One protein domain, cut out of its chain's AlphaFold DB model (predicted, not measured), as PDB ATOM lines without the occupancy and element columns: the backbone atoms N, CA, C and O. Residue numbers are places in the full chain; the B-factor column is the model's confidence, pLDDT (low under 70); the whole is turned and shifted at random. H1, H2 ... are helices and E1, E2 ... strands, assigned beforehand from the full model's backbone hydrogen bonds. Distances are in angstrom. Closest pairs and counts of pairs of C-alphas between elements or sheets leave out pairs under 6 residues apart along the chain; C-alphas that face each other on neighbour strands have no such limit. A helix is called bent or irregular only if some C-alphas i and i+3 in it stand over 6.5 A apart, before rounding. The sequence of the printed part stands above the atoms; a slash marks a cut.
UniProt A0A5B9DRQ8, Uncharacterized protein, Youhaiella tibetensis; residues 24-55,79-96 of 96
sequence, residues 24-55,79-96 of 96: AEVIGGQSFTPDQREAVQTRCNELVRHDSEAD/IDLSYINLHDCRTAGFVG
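This is residues 24 to 55 and 79 to 96 of the 96 residues of an uncharacterized protein of Youhaiella tibetensis (UniProt A0A5B9DRQ8). One long helix, H1, makes the length of the model, with a small two-stranded hairpin, E1 and E2, near its first end and a short helix, H2, packed across its middle. The printed part has 50 residues in the order E1, E2, H1, H2, with the strands antiparallel, and its class is mostly helix. It is compact, with a radius of gyration of the C-alphas of 10.3 A, yet elongated, spanning 33 by 19 by 16 A.

Strands E1, residues 25 to 27, and E2, residues 30 to 32, form an antiparallel hairpin; N 27 and O 30 are 2.9 A apart, within hydrogen-bond range. The closest C-alphas of E1 and H2, residues 86 to 91, are those of Ile 27 and Asp 88, 5.7 A apart. E2 and H2 are apart. H1, residues 34 to 55, touches H2 with residues 44 to 48 alone, closest at the C-alphas of Cys 44 and Cys 89, 5.7 A; they run opposite ways at a steep tilt of 57 degrees. Every O i to N i+4 pair is within hydrogen-bond range in H2, and 16 of 18 in H1.

E1 begins at C-alpha 25 (86.708, -41.886, 71.274) and measures 6.7 A; E2 measures 6.4 A. H1 measures 31.8 A and is only just irregular: C-alphas 35 and 38 are 6.7 A apart. H2 measures 8.6 A and ends at C-alpha 91 (80.500, -51.351, 68.414).

The C-alphas farthest apart, of Ala 24 and Asp 55, are 32.9 A apart. Residues 56 to 78 are not printed, and C-alphas 55 and 79 are 28.2 A apart across this cut. The links E1 to E2 and E2 to H1 are tight. The pLDDT is under 70 at residues 24 to 26, 28, 52 to 55, 79 and 96.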
ATOM      1  N   ALA A  24      88.370 -38.840  74.046       56.75
ATOM      2  CA  ALA A  24      89.138 -39.829  73.342       56.75
ATOM      3  C   ALA A  24      88.131 -40.927  72.995       56.75
ATOM      4  O   ALA A  24      87.761 -41.741  73.844       56.75
ATOM      5  N   GLU A  25      87.574 -40.844  71.793       64.75
ATOM      6  CA  GLU A  25      86.708 -41.886  71.274       64.75
ATOM      7  C   GLU A  25      87.580 -43.142  71.142       64.75
ATOM      8  O   GLU A  25      88.760 -43.057  70.798       64.75
ATOM      9  N   VAL A  26      87.048 -44.303  71.526       68.44
ATOM     10  CA  VAL A  26      87.803 -45.561  71.508       68.44
ATOM     11  C   VAL A  26      87.200 -46.473  70.458       68.44
ATOM     12  O   VAL A  26      86.009 -46.774  70.505       68.44
ATOM     13  N   ILE A  27      88.031 -46.943  69.533       74.56
ATOM     14  CA  ILE A  27      87.655 -47.916  68.508       74.56
ATOM     15  C   ILE A  27      88.778 -48.943  68.358       74.56
ATOM     16  O   ILE A  27      89.955 -48.591  68.362       74.56
ATOM     17  N   GLY A  28      88.434 -50.233  68.315       68.69
ATOM     18  CA  GLY A  28      89.435 -51.307  68.235       68.69
ATOM     19  C   GLY A  28      90.429 -51.319  69.406       68.69
ATOM     20  O   GLY A  28      91.569 -51.745  69.252       68.69
ATOM     21  N   GLY A  29      90.029 -50.791  70.570       71.19
ATOM     22  CA  GLY A  29      90.901 -50.645  71.741       71.19
ATOM     23  C   GLY A  29      91.894 -49.478  71.668       71.19
ATOM     24  O   GLY A  29      92.705 -49.331  72.579       71.19
ATOM     25  N   GLN A  30      91.823 -48.638  70.630       71.94
ATOM     26  CA  GLN A  30      92.655 -47.448  70.479       71.94
ATOM     27  C   GLN A  30      91.836 -46.183  70.714       71.94
ATOM     28  O   GLN A  30      90.758 -46.014  70.148       71.94
ATOM     29  N   SER A  31      92.361 -45.295  71.553       73.38
ATOM     30  CA  SER A  31      91.857 -43.936  71.715       73.38
ATOM     31  C   SER A  31      92.288 -43.065  70.540       73.38
ATOM     32  O   SER A  31      93.473 -43.045  70.212       73.38
ATOM     33  N   PHE A  32      91.367 -42.297  69.974       74.88
ATOM     34  CA  PHE A  32      91.652 -41.313  68.935       74.88
ATOM     35  C   PHE A  32      91.102 -39.938  69.297       74.88
ATOM     36  O   PHE A  32      90.223 -39.791  70.151       74.88
ATOM     37  N   THR A  33      91.659 -38.908  68.668       76.69
ATOM     38  CA  THR A  33      91.226 -37.527  68.882       76.69
ATOM     39  C   THR A  33      90.030 -37.176  67.990       76.69
ATOM     40  O   THR A  33      89.841 -37.786  66.938       76.69
ATOM     41  N   PRO A  34      89.234 -36.149  68.339       71.50
ATOM     42  CA  PRO A  34      88.102 -35.716  67.518       71.50
ATOM     43  C   PRO A  34      88.480 -35.359  66.074       71.50
ATOM     44  O   PRO A  34      87.667 -35.549  65.170       71.50
ATOM     45  N   ASP A  35      89.707 -34.879  65.849       77.12
ATOM     46  CA  ASP A  35      90.255 -34.584  64.517       77.12
ATOM     47  C   ASP A  35      90.473 -35.855  63.677       77.12
ATOM     48  O   ASP A  35      90.377 -35.828  62.455       77.12
ATOM     49  N   GLN A  36      90.720 -36.996  64.328       75.50
ATOM     50  CA  GLN A  36      90.884 -38.302  63.682       75.50
ATOM     51  C   GLN A  36      89.538 -38.989  63.407       75.50
ATOM     52  O   GLN A  36      89.486 -39.959  62.650       75.50
ATOM     53  N   ARG A  37      88.433 -38.471  63.965       78.25
ATOM     54  CA  ARG A  37      87.088 -39.045  63.810       78.25
ATOM     55  C   ARG A  37      86.658 -39.153  62.350       78.25
ATOM     56  O   ARG A  37      86.041 -40.141  61.971       78.25
ATOM     57  N   GLU A  38      86.989 -38.164  61.524       80.50
ATOM     58  CA  GLU A  38      86.638 -38.179  60.099       80.50
ATOM     59  C   GLU A  38      87.382 -39.290  59.339       80.50
ATOM     60  O   GLU A  38      86.788 -39.989  58.514       80.50
ATOM     61  N   ALA A  39      88.654 -39.522  59.675       81.38
ATOM     62  CA  ALA A  39      89.443 -40.610  59.103       81.38
ATOM     63  C   ALA A  39      88.914 -41.986  59.547       81.38
ATOM     64  O   ALA A  39      88.767 -42.888  58.722       81.38
ATOM     65  N   VAL A  40      88.542 -42.124  60.825       81.44
ATOM     66  CA  VAL A  40      87.895 -43.331  61.368       81.44
ATOM     67  C   VAL A  40      86.550 -43.588  60.683       81.44
ATOM     68  O   VAL A  40      86.287 -44.701  60.232       81.44
ATOM     69  N   GLN A  41      85.716 -42.559  60.529       81.00
ATOM     70  CA  GLN A  41      84.421 -42.670  59.860       81.00
ATOM     71  C   GLN A  41      84.572 -43.071  58.385       81.00
ATOM     72  O   GLN A  41      83.838 -43.935  57.904       81.00
ATOM     73  N   THR A  42      85.543 -42.487  57.679       83.50
ATOM     74  CA  THR A  42      85.859 -42.848  56.288       83.50
ATOM     75  C   THR A  42      86.264 -44.316  56.189       83.50
ATOM     76  O   THR A  42      85.680 -45.061  55.402       83.50
ATOM     77  N   ARG A  43      87.169 -44.768  57.066       83.25
ATOM     78  CA  ARG A  43      87.600 -46.169  57.144       83.25
ATOM     79  C   ARG A  43      86.436 -47.126  57.415       83.25
ATOM     80  O   ARG A  43      86.328 -48.166  56.771       83.25
ATOM     81  N   CYS A  44      85.547 -46.777  58.341       84.25
ATOM     82  CA  CYS A  44      84.372 -47.585  58.657       84.25
ATOM     83  C   CYS A  44      83.394 -47.696  57.479       84.25
ATOM     84  O   CYS A  44      82.869 -48.780  57.223       84.25
ATOM     85  N   ASN A  45      83.188 -46.616  56.721       83.94
ATOM     86  CA  ASN A  45      82.362 -46.643  55.513       83.94
ATOM     87  C   ASN A  45      82.976 -47.511  54.401       83.94
ATOM     88  O   ASN A  45      82.248 -48.233  53.719       83.94
ATOM     89  N   GLU A  46      84.301 -47.475  54.227       83.88
ATOM     90  CA  GLU A  46      85.006 -48.360  53.289       83.88
ATOM     91  C   GLU A  46      84.847 -49.835  53.671       83.88
ATOM     92  O   GLU A  46      84.549 -50.664  52.813       83.88
ATOM     93  N   LEU A  47      84.978 -50.158  54.962       82.94
ATOM     94  CA  LEU A  47      84.770 -51.513  55.476       82.94
ATOM     95  C   LEU A  47      83.345 -52.010  55.195       82.94
ATOM     96  O   LEU A  47      83.181 -53.145  54.756       82.94
ATOM     97  N   VAL A  48      82.319 -51.170  55.397       81.56
ATOM     98  CA  VAL A  48      80.919 -51.518  55.074       81.56
ATOM     99  C   VAL A  48      80.736 -51.756  53.576       81.56
ATOM    100  O   VAL A  48      80.038 -52.695  53.188       81.56
ATOM    101  N   ARG A  49      81.353 -50.927  52.722       80.25
ATOM    102  CA  ARG A  49      81.301 -51.121  51.266       80.25
ATOM    103  C   ARG A  49      81.929 -52.448  50.865       80.25
ATOM    104  O   ARG A  49      81.280 -53.203  50.154       80.25
ATOM    105  N   HIS A  50      83.124 -52.755  51.368       78.25
ATOM    106  CA  HIS A  50      83.800 -54.019  51.086       78.25
ATOM    107  C   HIS A  50      83.012 -55.240  51.586       78.25
ATOM    108  O   HIS A  50      82.943 -56.235  50.873       78.25
ATOM    109  N   ASP A  51      82.394 -55.163  52.769       76.00
ATOM    110  CA  ASP A  51      81.515 -56.216  53.310       76.00
ATOM    111  C   ASP A  51      80.283 -56.429  52.413       76.00
ATOM    112  O   ASP A  51      79.961 -57.553  52.036       76.00
ATOM    113  N   SER A  52      79.656 -55.339  51.957       65.56
ATOM    114  CA  SER A  52      78.509 -55.390  51.035       65.56
ATOM    115  C   SER A  52      78.889 -55.922  49.642       65.56
ATOM    116  O   SER A  52      78.111 -56.628  48.996       65.56
ATOM    117  N   GLU A  53      80.087 -55.592  49.156       61.22
ATOM    118  CA  GLU A  53      80.633 -56.109  47.895       61.22
ATOM    119  C   GLU A  53      81.008 -57.595  48.011       61.22
ATOM    120  O   GLU A  53      80.804 -58.354  47.066       61.22
ATOM    121  N   ALA A  54      81.478 -58.044  49.180       60.38
ATOM    122  CA  ALA A  54      81.733 -59.456  49.456       60.38
ATOM    123  C   ALA A  54      80.438 -60.287  49.509       60.38
ATOM    124  O   ALA A  54      80.419 -61.414  49.014       60.38
ATOM    125  N   ASP A  55      79.349 -59.732  50.049       54.34
ATOM    126  CA  ASP A  55      78.052 -60.420  50.141       54.34
ATOM    127  C   ASP A  55      77.334 -60.494  48.777       54.34
ATOM    128  O   ASP A  55      76.695 -61.491  48.435       54.34
ATOM    129  N   ILE A  79      95.942 -42.762  65.372       68.75
ATOM    130  CA  ILE A  79      95.251 -44.052  65.414       68.75
ATOM    131  C   ILE A  79      95.635 -44.930  64.219       68.75
ATOM    132  O   ILE A  79      95.625 -44.483  63.068       68.75
ATOM    133  N   ASP A  80      95.932 -46.201  64.484       77.00
ATOM    134  CA  ASP A  80      96.212 -47.155  63.419       77.00
ATOM    135  C   ASP A  80      94.903 -47.687  62.818       77.00
ATOM    136  O   ASP A  80      94.323 -48.678  63.273       77.00
ATOM    137  N   LEU A  81      94.448 -47.018  61.754       75.38
ATOM    138  CA  LEU A  81      93.236 -47.355  60.998       75.38
ATOM    139  C   LEU A  81      93.266 -48.778  60.408       75.38
ATOM    140  O   LEU A  81      92.215 -49.315  60.049       75.38
ATOM    141  N   SER A  82      94.446 -49.400  60.292       76.19
ATOM    142  CA  SER A  82      94.577 -50.767  59.785       76.19
ATOM    143  C   SER A  82      94.105 -51.829  60.784       76.19
ATOM    144  O   SER A  82      93.665 -52.894  60.355       76.19
ATOM    145  N   TYR A  83      94.108 -51.523  62.087       77.06
ATOM    146  CA  TYR A  83      93.582 -52.405  63.138       77.06
ATOM    147  C   TYR A  83      92.075 -52.248  63.370       77.06
ATOM    148  O   TYR A  83      91.488 -53.054  64.090       77.06
ATOM    149  N   ILE A  84      91.441 -51.237  62.771       80.25
ATOM    150  CA  ILE A  84      89.999 -51.011  62.884       80.25
ATOM    151  C   ILE A  84      89.268 -51.966  61.942       80.25
ATOM    152  O   ILE A  84      89.455 -51.906  60.724       80.25
ATOM    153  N   ASN A  85      88.406 -52.818  62.500       83.19
ATOM    154  CA  ASN A  85      87.547 -53.717  61.735       83.19
ATOM    155  C   ASN A  85      86.086 -53.251  61.744       83.19
ATOM    156  O   ASN A  85      85.667 -52.429  62.560       83.19
ATOM    157  N   LEU A  86      85.269 -53.841  60.867       80.38
ATOM    158  CA  LEU A  86      83.835 -53.550  60.773       80.38
ATOM    159  C   LEU A  86      83.103 -53.751  62.112       80.38
ATOM    160  O   LEU A  86      82.200 -52.989  62.454       80.38
ATOM    161  N   HIS A  87      83.512 -54.761  62.887       80.69
ATOM    162  CA  HIS A  87      82.975 -55.010  64.224       80.69
ATOM    163  C   HIS A  87      83.247 -53.841  65.174       80.69
ATOM    164  O   HIS A  87      82.342 -53.410  65.884       80.69
ATOM    165  N   ASP A  88      84.461 -53.292  65.148       80.88
ATOM    166  CA  ASP A  88      84.839 -52.148  65.975       80.88
ATOM    167  C   ASP A  88      84.042 -50.903  65.581       80.88
ATOM    168  O   ASP A  88      83.545 -50.191  66.448       80.88
ATOM    169  N   CYS A  89      83.832 -50.693  64.280       82.12
ATOM    170  CA  CYS A  89      83.000 -49.613  63.752       82.12
ATOM    171  C   CYS A  89      81.535 -49.707  64.200       82.12
ATOM    172  O   CYS A  89      80.944 -48.692  64.571       82.12
ATOM    173  N   ARG A  90      80.948 -50.913  64.196       81.62
ATOM    174  CA  ARG A  90      79.577 -51.144  64.688       81.62
ATOM    175  C   ARG A  90      79.488 -50.950  66.199       81.62
ATOM    176  O   ARG A  90      78.586 -50.270  66.675       81.62
ATOM    177  N   THR A  91      80.443 -51.493  66.950       79.06
ATOM    178  CA  THR A  91      80.500 -51.351  68.414       79.06
ATOM    179  C   THR A  91      80.695 -49.895  68.841       79.06
ATOM    180  O   THR A  91      80.100 -49.462  69.824       79.06
ATOM    181  N   ALA A  92      81.475 -49.123  68.083       75.56
ATOM    182  CA  ALA A  92      81.676 -47.695  68.307       75.56
ATOM    183  C   ALA A  92      80.542 -46.810  67.741       75.56
ATOM    184  O   ALA A  92      80.556 -45.601  67.951       75.56
ATOM    185  N   GLY A  93      79.550 -47.384  67.046       77.25
ATOM    186  CA  GLY A  93      78.387 -46.654  66.526       77.25
ATOM    187  C   GLY A  93      78.660 -45.785  65.293       77.25
ATOM    188  O   GLY A  93      77.848 -44.923  64.967       77.25
ATOM    189  N   PHE A  94      79.779 -46.003  64.594       78.19
ATOM    190  CA  PHE A  94      80.110 -45.281  63.358       78.19
ATOM    191  C   PHE A  94      79.274 -45.731  62.160       78.19
ATOM    192  O   PHE A  94      79.072 -44.959  61.225       78.19
ATOM    193  N   VAL A  95      78.814 -46.982  62.176       70.19
ATOM    194  CA  VAL A  95      78.027 -47.612  61.109       70.19
ATOM    195  C   VAL A  95      76.952 -48.501  61.737       70.19
ATOM    196  O   VAL A  95      77.199 -49.113  62.779       70.19
ATOM    197  N   GLY A  96      75.765 -48.543  61.127       55.62
ATOM    198  CA  GLY A  96      74.566 -49.219  61.638       55.62
ATOM    199  C   GLY A  96      73.929 -50.138  60.614       55.62
ATOM    200  O   GLY A  96      74.008 -49.803  59.412       55.62
TER     201      GLY A  96